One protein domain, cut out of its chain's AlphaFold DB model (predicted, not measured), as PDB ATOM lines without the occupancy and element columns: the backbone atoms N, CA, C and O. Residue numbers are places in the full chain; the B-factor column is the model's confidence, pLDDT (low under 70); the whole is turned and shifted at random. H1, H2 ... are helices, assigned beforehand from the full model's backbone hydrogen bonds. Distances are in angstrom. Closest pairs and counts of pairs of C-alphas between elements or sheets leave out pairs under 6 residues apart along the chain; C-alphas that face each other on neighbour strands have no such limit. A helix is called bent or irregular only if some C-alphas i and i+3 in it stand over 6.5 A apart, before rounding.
ATOM      1  N   GLU A  39     125.195 119.144  83.235       83.19
ATOM      2  CA  GLU A  39     125.488 118.020  84.134       83.19
ATOM      3  C   GLU A  39     126.942 118.002  84.601       83.19
ATOM      4  O   GLU A  39     127.217 117.762  85.779       83.19
ATOM      5  N   SER A  40     127.874 118.342  83.710       86.81
ATOM      6  CA  SER A  40     129.290 118.455  84.057       86.81
ATOM      7  C   SER A  40     129.540 119.600  85.048       86.81
ATOM      8  O   SER A  40     130.344 119.450  85.971       86.81
ATOM      9  N   LEU A  41     128.813 120.717  84.917       89.50
ATOM     10  CA  LEU A  41     128.869 121.848  85.846       89.50
ATOM     11  C   LEU A  41     128.240 121.503  87.197       89.50
ATOM     12  O   LEU A  41     128.866 121.755  88.223       89.50
ATOM     13  N   PHE A  42     127.070 120.855  87.208       89.25
ATOM     14  CA  PHE A  42     126.438 120.352  88.431       89.25
ATOM     15  C   PHE A  42     127.378 119.411  89.191       89.25
ATOM     16  O   PHE A  42     127.572 119.582  90.395       89.25
ATOM     17  N   LYS A  43     128.029 118.473  88.490       89.94
ATOM     18  CA  LYS A  43     128.993 117.543  89.090       89.94
ATOM     19  C   LYS A  43     130.208 118.272  89.668       89.94
ATOM     20  O   LYS A  43     130.583 118.010  90.807       89.94
ATOM     21  N   LYS A  44     130.801 119.219  88.926       91.25
ATOM     22  CA  LYS A  44     131.924 120.047  89.413       91.25
ATOM     23  C   LYS A  44     131.536 120.867  90.644       91.25
ATOM     24  O   LYS A  44     132.293 120.912  91.612       91.25
ATOM     25  N   LEU A  45     130.353 121.477  90.627       92.25
ATOM     26  CA  LEU A  45     129.843 122.285  91.728       92.25
ATOM     27  C   LEU A  45     129.573 121.435  92.977       92.25
ATOM     28  O   LEU A  45     129.971 121.820  94.075       92.25
ATOM     29  N   ALA A  46     128.964 120.260  92.818       90.88
ATOM     30  CA  ALA A  46     128.741 119.310  93.904       90.88
ATOM     31  C   ALA A  46     130.067 118.803  94.504       90.88
ATOM     32  O   ALA A  46     130.225 118.793  95.725       90.88
ATOM     33  N   THR A  47     131.072 118.495  93.676       91.38
ATOM     34  CA  THR A  47     132.430 118.180  94.154       91.38
ATOM     35  C   THR A  47     133.024 119.334  94.964       91.38
ATOM     36  O   THR A  47     133.514 119.119  96.073       91.38
ATOM     37  N   GLY A  48     132.928 120.571  94.463       92.69
ATOM     38  CA  GLY A  48     133.381 121.763  95.185       92.69
ATOM     39  C   GLY A  48     132.691 121.919  96.543       92.69
ATOM     40  O   GLY A  48     133.357 122.142  97.554       92.69
ATOM     41  N   ARG A  49     131.368 121.712  96.598       92.56
ATOM     42  CA  ARG A  49     130.580 121.729  97.841       92.56
ATOM     43  C   ARG A  49     131.017 120.654  98.829       92.56
ATOM     44  O   ARG A  49     131.134 120.957 100.015       92.56
ATOM     45  N   LYS A  50     131.305 119.433  98.370       91.75
ATOM     46  CA  LYS A  50     131.821 118.355  99.229       91.75
ATOM     47  C   LYS A  50     133.178 118.709  99.835       91.75
ATOM     48  O   LYS A  50     133.345 118.587 101.049       91.75
ATOM     49  N   ILE A  51     134.113 119.213  99.025       92.00
ATOM     50  CA  ILE A  51     135.430 119.667  99.500       92.00
ATOM     51  C   ILE A  51     135.261 120.811 100.508       92.00
ATOM     52  O   ILE A  51     135.844 120.775 101.592       92.00
ATOM     53  N   LEU A  52     134.410 121.794 100.199       92.25
ATOM     54  CA  LEU A  52     134.122 122.911 101.097       92.25
ATOM     55  C   LEU A  52     133.511 122.433 102.420       92.25
ATOM     56  O   LEU A  52     133.891 122.922 103.481       92.25
ATOM     57  N   ASN A  53     132.605 121.454 102.385       92.25
ATOM     58  CA  ASN A  53     131.998 120.872 103.579       92.25
ATOM     59  C   ASN A  53     133.029 120.109 104.430       92.25
ATOM     60  O   ASN A  53     133.001 120.188 105.657       92.25
ATOM     61  N   HIS A  54     133.982 119.419 103.798       89.31
ATOM     62  CA  HIS A  54     135.096 118.794 104.510       89.31
ATOM     63  C   HIS A  54     135.997 119.845 105.180       89.31
ATOM     64  O   HIS A  54     136.309 119.727 106.366       89.31
ATOM     65  N   LEU A  55     136.347 120.922 104.468       89.00
ATOM     66  CA  LEU A  55     137.116 122.041 105.025       89.00
ATOM     67  C   LEU A  55     136.360 122.766 106.146       89.00
ATOM     68  O   LEU A  55     136.978 123.178 107.125       89.00
ATOM     69  N   ALA A  56     135.034 122.880 106.052       91.00
ATOM     70  CA  ALA A  56     134.185 123.506 107.065       91.00
ATOM     71  C   ALA A  56     134.242 122.797 108.425       91.00
ATOM     72  O   ALA A  56     134.074 123.452 109.451       91.00
ATOM     73  N   LYS A  57     134.536 121.488 108.455       89.94
ATOM     74  CA  LYS A  57     134.761 120.744 109.709       89.94
ATOM     75  C   LYS A  57     136.046 121.173 110.427       89.94
ATOM     76  O   LYS A  57     136.155 120.982 111.631       89.94
ATOM     77  N   ARG A  58     137.022 121.717 109.691       85.62
ATOM     78  CA  ARG A  58     138.370 122.049 110.189       85.62
ATOM     79  C   ARG A  58     138.654 123.554 110.233       85.62
ATOM     80  O   ARG A  58     139.630 123.965 110.847       85.62
ATOM     81  N   SER A  59     137.844 124.376 109.565       84.69
ATOM     82  CA  SER A  59     138.110 125.801 109.362       84.69
ATOM     83  C   SER A  59     136.842 126.644 109.497       84.69
ATOM     84  O   SER A  59     135.850 126.433 108.795       84.69
ATOM     85  N   PHE A  60     136.901 127.649 110.375       86.19
ATOM     86  CA  PHE A  60     135.819 128.613 110.584       86.19
ATOM     87  C   PHE A  60     135.469 129.410 109.308       86.19
ATOM     88  O   PHE A  60     134.289 129.447 108.953       86.19
ATOM     89  N   PRO A  61     136.443 129.961 108.550       87.25
ATOM     90  CA  PRO A  61     136.214 130.512 107.213       87.25
ATOM     91  C   PRO A  61     135.386 129.627 106.280       87.25
ATOM     92  O   PRO A  61     134.379 130.071 105.731       87.25
ATOM     93  N   ALA A  62     135.773 128.357 106.137       90.44
ATOM     94  CA  ALA A  62     135.088 127.427 105.245       90.44
ATOM     95  C   ALA A  62     133.654 127.148 105.717       90.44
ATOM     96  O   ALA A  62     132.740 127.055 104.898       90.44
ATOM     97  N   SER A  63     133.434 127.093 107.035       91.75
ATOM     98  CA  SER A  63     132.095 126.968 107.616       91.75
ATOM     99  C   SER A  63     131.195 128.159 107.273       91.75
ATOM    100  O   SER A  63     130.051 127.953 106.862       91.75
ATOM    101  N   ARG A  64     131.710 129.396 107.339       91.25
ATOM    102  CA  ARG A  64     130.953 130.588 106.912       91.25
ATOM    103  C   ARG A  64     130.624 130.542 105.421       91.25
ATOM    104  O   ARG A  64     129.468 130.745 105.059       91.25
ATOM    105  N   CYS A  65     131.596 130.213 104.568       91.56
ATOM    106  CA  CYS A  65     131.371 130.081 103.126       91.56
ATOM    107  C   CYS A  65     130.314 129.015 102.802       91.56
ATOM    108  O   CYS A  65     129.467 129.234 101.942       91.56
ATOM    109  N   ARG A  66     130.308 127.890 103.528       94.25
ATOM    110  CA  ARG A  66     129.289 126.840 103.387       94.25
ATOM    111  C   ARG A  66     127.881 127.364 103.680       94.25
ATOM    112  O   ARG A  66     126.966 127.101 102.905       94.25
ATOM    113  N   VAL A  67     127.703 128.092 104.786       93.38
ATOM    114  CA  VAL A  67     126.403 128.681 105.161       93.38
ATOM    115  C   VAL A  67     125.964 129.718 104.132       93.38
ATOM    116  O   VAL A  67     124.812 129.705 103.709       93.38
ATOM    117  N   LEU A  68     126.886 130.574 103.689       92.88
ATOM    118  CA  LEU A  68     126.601 131.596 102.690       92.88
ATOM    119  C   LEU A  68     126.141 130.974 101.367       92.88
ATOM    120  O   LEU A  68     125.121 131.381 100.824       92.88
ATOM    121  N   LEU A  69     126.845 129.951 100.884       92.81
ATOM    122  CA  LEU A  69     126.476 129.245  99.662       92.81
ATOM    123  C   LEU A  69     125.098 128.579  99.777       92.81
ATOM    124  O   LEU A  69     124.291 128.666  98.855       92.81
ATOM    125  N   ALA A  70     124.810 127.942 100.916       92.69
ATOM    126  CA  ALA A  70     123.495 127.362 101.175       92.69
ATOM    127  C   ALA A  70     122.392 128.432 101.163       92.69
ATOM    128  O   ALA A  70     121.315 128.196 100.611       92.69
ATOM    129  N   ASN A  71     122.676 129.615 101.717       92.81
ATOM    130  CA  ASN A  71     121.761 130.749 101.678       92.81
ATOM    131  C   ASN A  71     121.526 131.220 100.239       92.81
ATOM    132  O   ASN A  71     120.377 131.262  99.820       92.81
ATOM    133  N   MET A  72     122.587 131.456  99.455       91.75
ATOM    134  CA  MET A  72     122.474 131.883  98.052       91.75
ATOM    135  C   MET A  72     121.602 130.933  97.224       91.75
ATOM    136  O   MET A  72     120.759 131.387  96.461       91.75
ATOM    137  N   ILE A  73     121.783 129.616  97.389       91.75
ATOM    138  CA  ILE A  73     120.984 128.603  96.683       91.75
ATOM    139  C   ILE A  73     119.520 128.640  97.147       91.75
ATOM    140  O   ILE A  73     118.609 128.517  96.332       91.75
ATOM    141  N   SER A  74     119.283 128.817  98.448       91.38
ATOM    142  CA  SER A  74     117.931 128.839  99.023       91.38
ATOM    143  C   SER A  74     117.149 130.098  98.643       91.38
ATOM    144  O   SER A  74     115.935 130.022  98.468       91.38
ATOM    145  N   THR A  75     117.840 131.230  98.481       92.50
ATOM    146  CA  THR A  75     117.266 132.526  98.091       92.50
ATOM    147  C   THR A  75     117.172 132.720  96.578       92.50
ATOM    148  O   THR A  75     116.881 133.825  96.128       92.50
ATOM    149  N   LEU A  76     117.441 131.684  95.774       90.62
ATOM    150  CA  LEU A  76     117.270 131.779  94.327       90.62
ATOM    151  C   LEU A  76     115.803 132.085  93.965       90.62
ATOM    152  O   LEU A  76     114.901 131.476  94.549       90.62
ATOM    153  N   PRO A  77     115.554 132.967  92.977       90.38
ATOM    154  CA  PRO A  77     114.210 133.237  92.473       90.38
ATOM    155  C   PRO A  77     113.488 131.968  92.004       90.38
ATOM    156  O   PRO A  77     114.121 131.011  91.547       90.38
ATOM    157  N   GLY A  78     112.151 131.984  92.049       88.81
ATOM    158  CA  GLY A  78     111.304 130.840  91.678       88.81
ATOM    159  C   GLY A  78     111.543 130.312  90.258       88.81
ATOM    160  O   GLY A  78     111.440 129.112  90.019       88.81
ATOM    161  N   ASP A  79     111.980 131.160  89.329       87.81
ATOM    162  CA  ASP A  79     112.360 130.745  87.972       87.81
ATOM    163  C   ASP A  79     113.505 129.716  87.947       87.81
ATOM    164  O   ASP A  79     113.654 128.944  87.000       87.81
ATOM    165  N   PHE A  80     114.333 129.696  88.993       88.50
ATOM    166  CA  PHE A  80     115.452 128.773  89.157       88.50
ATOM    167  C   PHE A  80     115.115 127.589  90.066       88.50
ATOM    168  O   PHE A  80     116.012 126.828  90.429       88.50
ATOM    169  N   GLN A  81     113.839 127.376  90.397       89.50
ATOM    170  CA  GLN A  81     113.386 126.299  91.276       89.50
ATOM    171  C   GLN A  81     113.929 124.926  90.846       89.50
ATOM    172  O   GLN A  81     114.477 124.190  91.661       89.50
ATOM    173  N   LYS A  82     113.895 124.614  89.542       88.25
ATOM    174  CA  LYS A  82     114.443 123.356  89.006       88.25
ATOM    175  C   LYS A  82     115.954 123.221  89.236       88.25
ATOM    176  O   LYS A  82     116.432 122.125  89.512       88.25
ATOM    177  N   VAL A  83     116.711 124.315  89.108       88.25
ATOM    178  CA  VAL A  83     118.161 124.334  89.374       88.25
ATOM    179  C   VAL A  83     118.410 124.148  90.865       88.25
ATOM    180  O   VAL A  83     119.248 123.331  91.231       88.25
ATOM    181  N   ARG A  84     117.646 124.841  91.715       90.25
ATOM    182  CA  ARG A  84     117.712 124.725  93.173       90.25
ATOM    183  C   ARG A  84     117.461 123.294  93.638       90.25
ATOM    184  O   ARG A  84     118.294 122.730  94.339       90.25
ATOM    185  N   ASP A  85     116.361 122.689  93.203       89.81
ATOM    186  CA  ASP A  85     115.989 121.329  93.600       89.81
ATOM    187  C   ASP A  85     117.032 120.318  93.105       89.81
ATOM    188  O   ASP A  85     117.449 119.424  93.840       89.81
ATOM    189  N   ARG A  86     117.560 120.520  91.890       88.25
ATOM    190  CA  ARG A  86     118.650 119.698  91.352       88.25
ATOM    191  C   ARG A  86     119.953 119.870  92.149       88.25
ATOM    192  O   ARG A  86     120.599 118.872  92.445       88.25
ATOM    193  N   LEU A  87     120.319 121.089  92.559       87.44
ATOM    194  CA  LEU A  87     121.483 121.357  93.422       87.44
ATOM    195  C   LEU A  87     121.355 120.720  94.809       87.44
ATOM    196  O   LEU A  87     122.366 120.324  95.387       87.44
ATOM    197  N   LEU A  88     120.146 120.664  95.363       85.94
ATOM    198  CA  LEU A  88     119.893 120.035  96.659       85.94
ATOM    199  C   LEU A  88     119.956 118.507  96.561       85.94
ATOM    200  O   LEU A  88     120.522 117.868  97.442       85.94
ATOM    201  N   ASN A  89     119.461 117.933  95.462       86.31
ATOM    202  CA  ASN A  89     119.481 116.487  95.246       86.31
ATOM    203  C   ASN A  89     120.879 115.959  94.873       86.31
ATOM    204  O   ASN A  89     121.268 114.890  95.340       86.31
ATOM    205  N   PHE A  90     121.679 116.706  94.103       78.88
ATOM    206  CA  PHE A  90     123.007 116.251  93.654       78.88
ATOM    207  C   PHE A  90     124.016 116.015  94.779       78.88
ATOM    208  O   PHE A  90     124.941 115.223  94.603       78.88
ATOM    209  N   ASP A  91     123.842 116.656  95.937       69.81
ATOM    210  CA  ASP A  91     124.686 116.386  97.108       69.81
ATOM    211  C   ASP A  91     124.614 114.906  97.528       69.81
ATOM    212  O   ASP A  91     125.586 114.383  98.074       69.81
ATOM    213  N   THR A  92     123.502 114.225  97.226       76.38
ATOM    214  CA  THR A  92     123.305 112.793  97.502       76.38
ATOM    215  C   THR A  92     123.800 111.868  96.387       76.38
ATOM    216  O   THR A  92     124.079 110.703  96.649       76.38
ATOM    217  N   GLU A  93     123.935 112.370  95.156       75.50
ATOM    218  CA  GLU A  93     124.208 111.550  93.966       75.50
ATOM    219  C   GLU A  93     125.701 111.457  93.627       75.50
ATOM    220  O   GLU A  93     126.171 110.457  93.086       75.50
ATOM    221  N   VAL A  94     126.484 112.491  93.948       71.94
ATOM    222  CA  VAL A  94     127.930 112.440  93.706       71.94
ATOM    223  C   VAL A  94     128.546 111.404  94.653       71.94
ATOM    224  O   VAL A  94     128.265 111.469  95.850       71.94
ATOM    225  N   PRO A  95     129.403 110.479  94.174       72.69
ATOM    226  CA  PRO A  95     130.140 109.566  95.040       72.69
ATOM    227  C   PRO A  95     130.874 110.348  96.123       72.69
ATOM    228  O   PRO A  95     131.262 111.504  95.913       72.69
ATOM    229  N   ASP A  96     131.041 109.774  97.308       72.56
ATOM    230  CA  ASP A  96     131.914 110.405  98.284       72.56
ATOM    231  C   ASP A  96     133.299 110.525  97.673       72.56
ATOM    232  O   ASP A  96     133.906 109.547  97.239       72.56
ATOM    233  N   VAL A  97     133.738 111.780  97.533       66.06
ATOM    234  CA  VAL A  97     135.098 112.078  97.130       66.06
ATOM    235  C   VAL A  97     135.930 111.494  98.252       66.06
ATOM    236  O   VAL A  97     135.990 112.073  99.339       66.06
ATOM    237  N   LEU A  98     136.501 110.319  97.994       58.47
ATOM    238  CA  LEU A  98     137.587 109.761  98.773       58.47
ATOM    239  C   LEU A  98     138.734 110.758  98.625       58.47
ATOM    240  O   LEU A  98     139.591 110.649  97.753       58.47
TER     241      LEU A  98
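Overview. This is residues 39 to 98 of the 274 residues of an uncharacterized protein of Penicillium flavigenum (UniProt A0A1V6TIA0). Three helices are set as the sides of a triangle: H1 and H2 form a hairpin that opens as a V, and H3 folds back from the far end of H2 across the open side, where its residues 87 to 91 pack on residues 42 to 50 of H1. The unnamed tail, residues 94 to 98, follows H3. The printed part has 60 residues with three named helices, in the order H1, H2, H3, and no named strand; the class is all helix. The whole is compact, with a radius of gyration of the C-alphas of 11.9 A, and its C-alphas span 35 by 24 by 15 A.

Arrangement. H1, residues 39 to 56, is the longest helix and touches both others. With its residues 49 to 56 alone it touches residues 62 to 66 of H2, which is residues 60 to 74. The closest C-alphas of the two are those of Ala 56 and Ser 63, 4.1 A apart. H1 and H2 run opposite ways at a tilt of 38 degrees, only just steep, and form a helical hairpin. With its residues 42 to 50 alone H1 touches residues 87 to 91 of H3, which is residues 78 to 93. Their closest C-alphas are those of Ala 46 and Asp 91, 5.9 A apart. H1 and H3 run the same way at a steep tilt of 66 degrees. H2 and H3 only just touch, with 3 pairs of C-alphas within 8 A, through residues 73 to 74 of H2 and 84 to 87 of H3. Their closest C-alphas are those of Ile 73 and Arg 84, 6.2 A apart. H2 and H3 run opposite ways at a steep tilt of 48 degrees. The helix packing is mostly crossed: of these three pairs, 0 are at a shallow tilt. In H1 and H2 every O i to N i+4 pair is within hydrogen-bond range; in H3 7 of 12 are, beside 9 of 13 O i to N i+3 pairs.

Along the chain. H1 begins at C-alpha 39, at (125.488, 118.020, 84.134), and measures 25.1 A from first to last C-alpha. H2 begins at C-alpha 60, at (135.819, 128.613, 110.584), and measures 21.3 A. H3 measures 23.3 A and ends at C-alpha 93, at (124.208, 111.550, 93.966). H3 is irregular: C-alphas 79 and 82 are 7.7 A apart, and its line is a rough one.

Size, cuts and confidence. The two C-alphas farthest apart are those of Arg 58 and Asp 79, at 35.3 A. The printed part has no cut, and the links H1 to H2 and H2 to H3 are both tight, with 3 residues each. The mean pLDDT of the printed part is 87.2, and it is under 70 at residue 91 and residues 97 to 98.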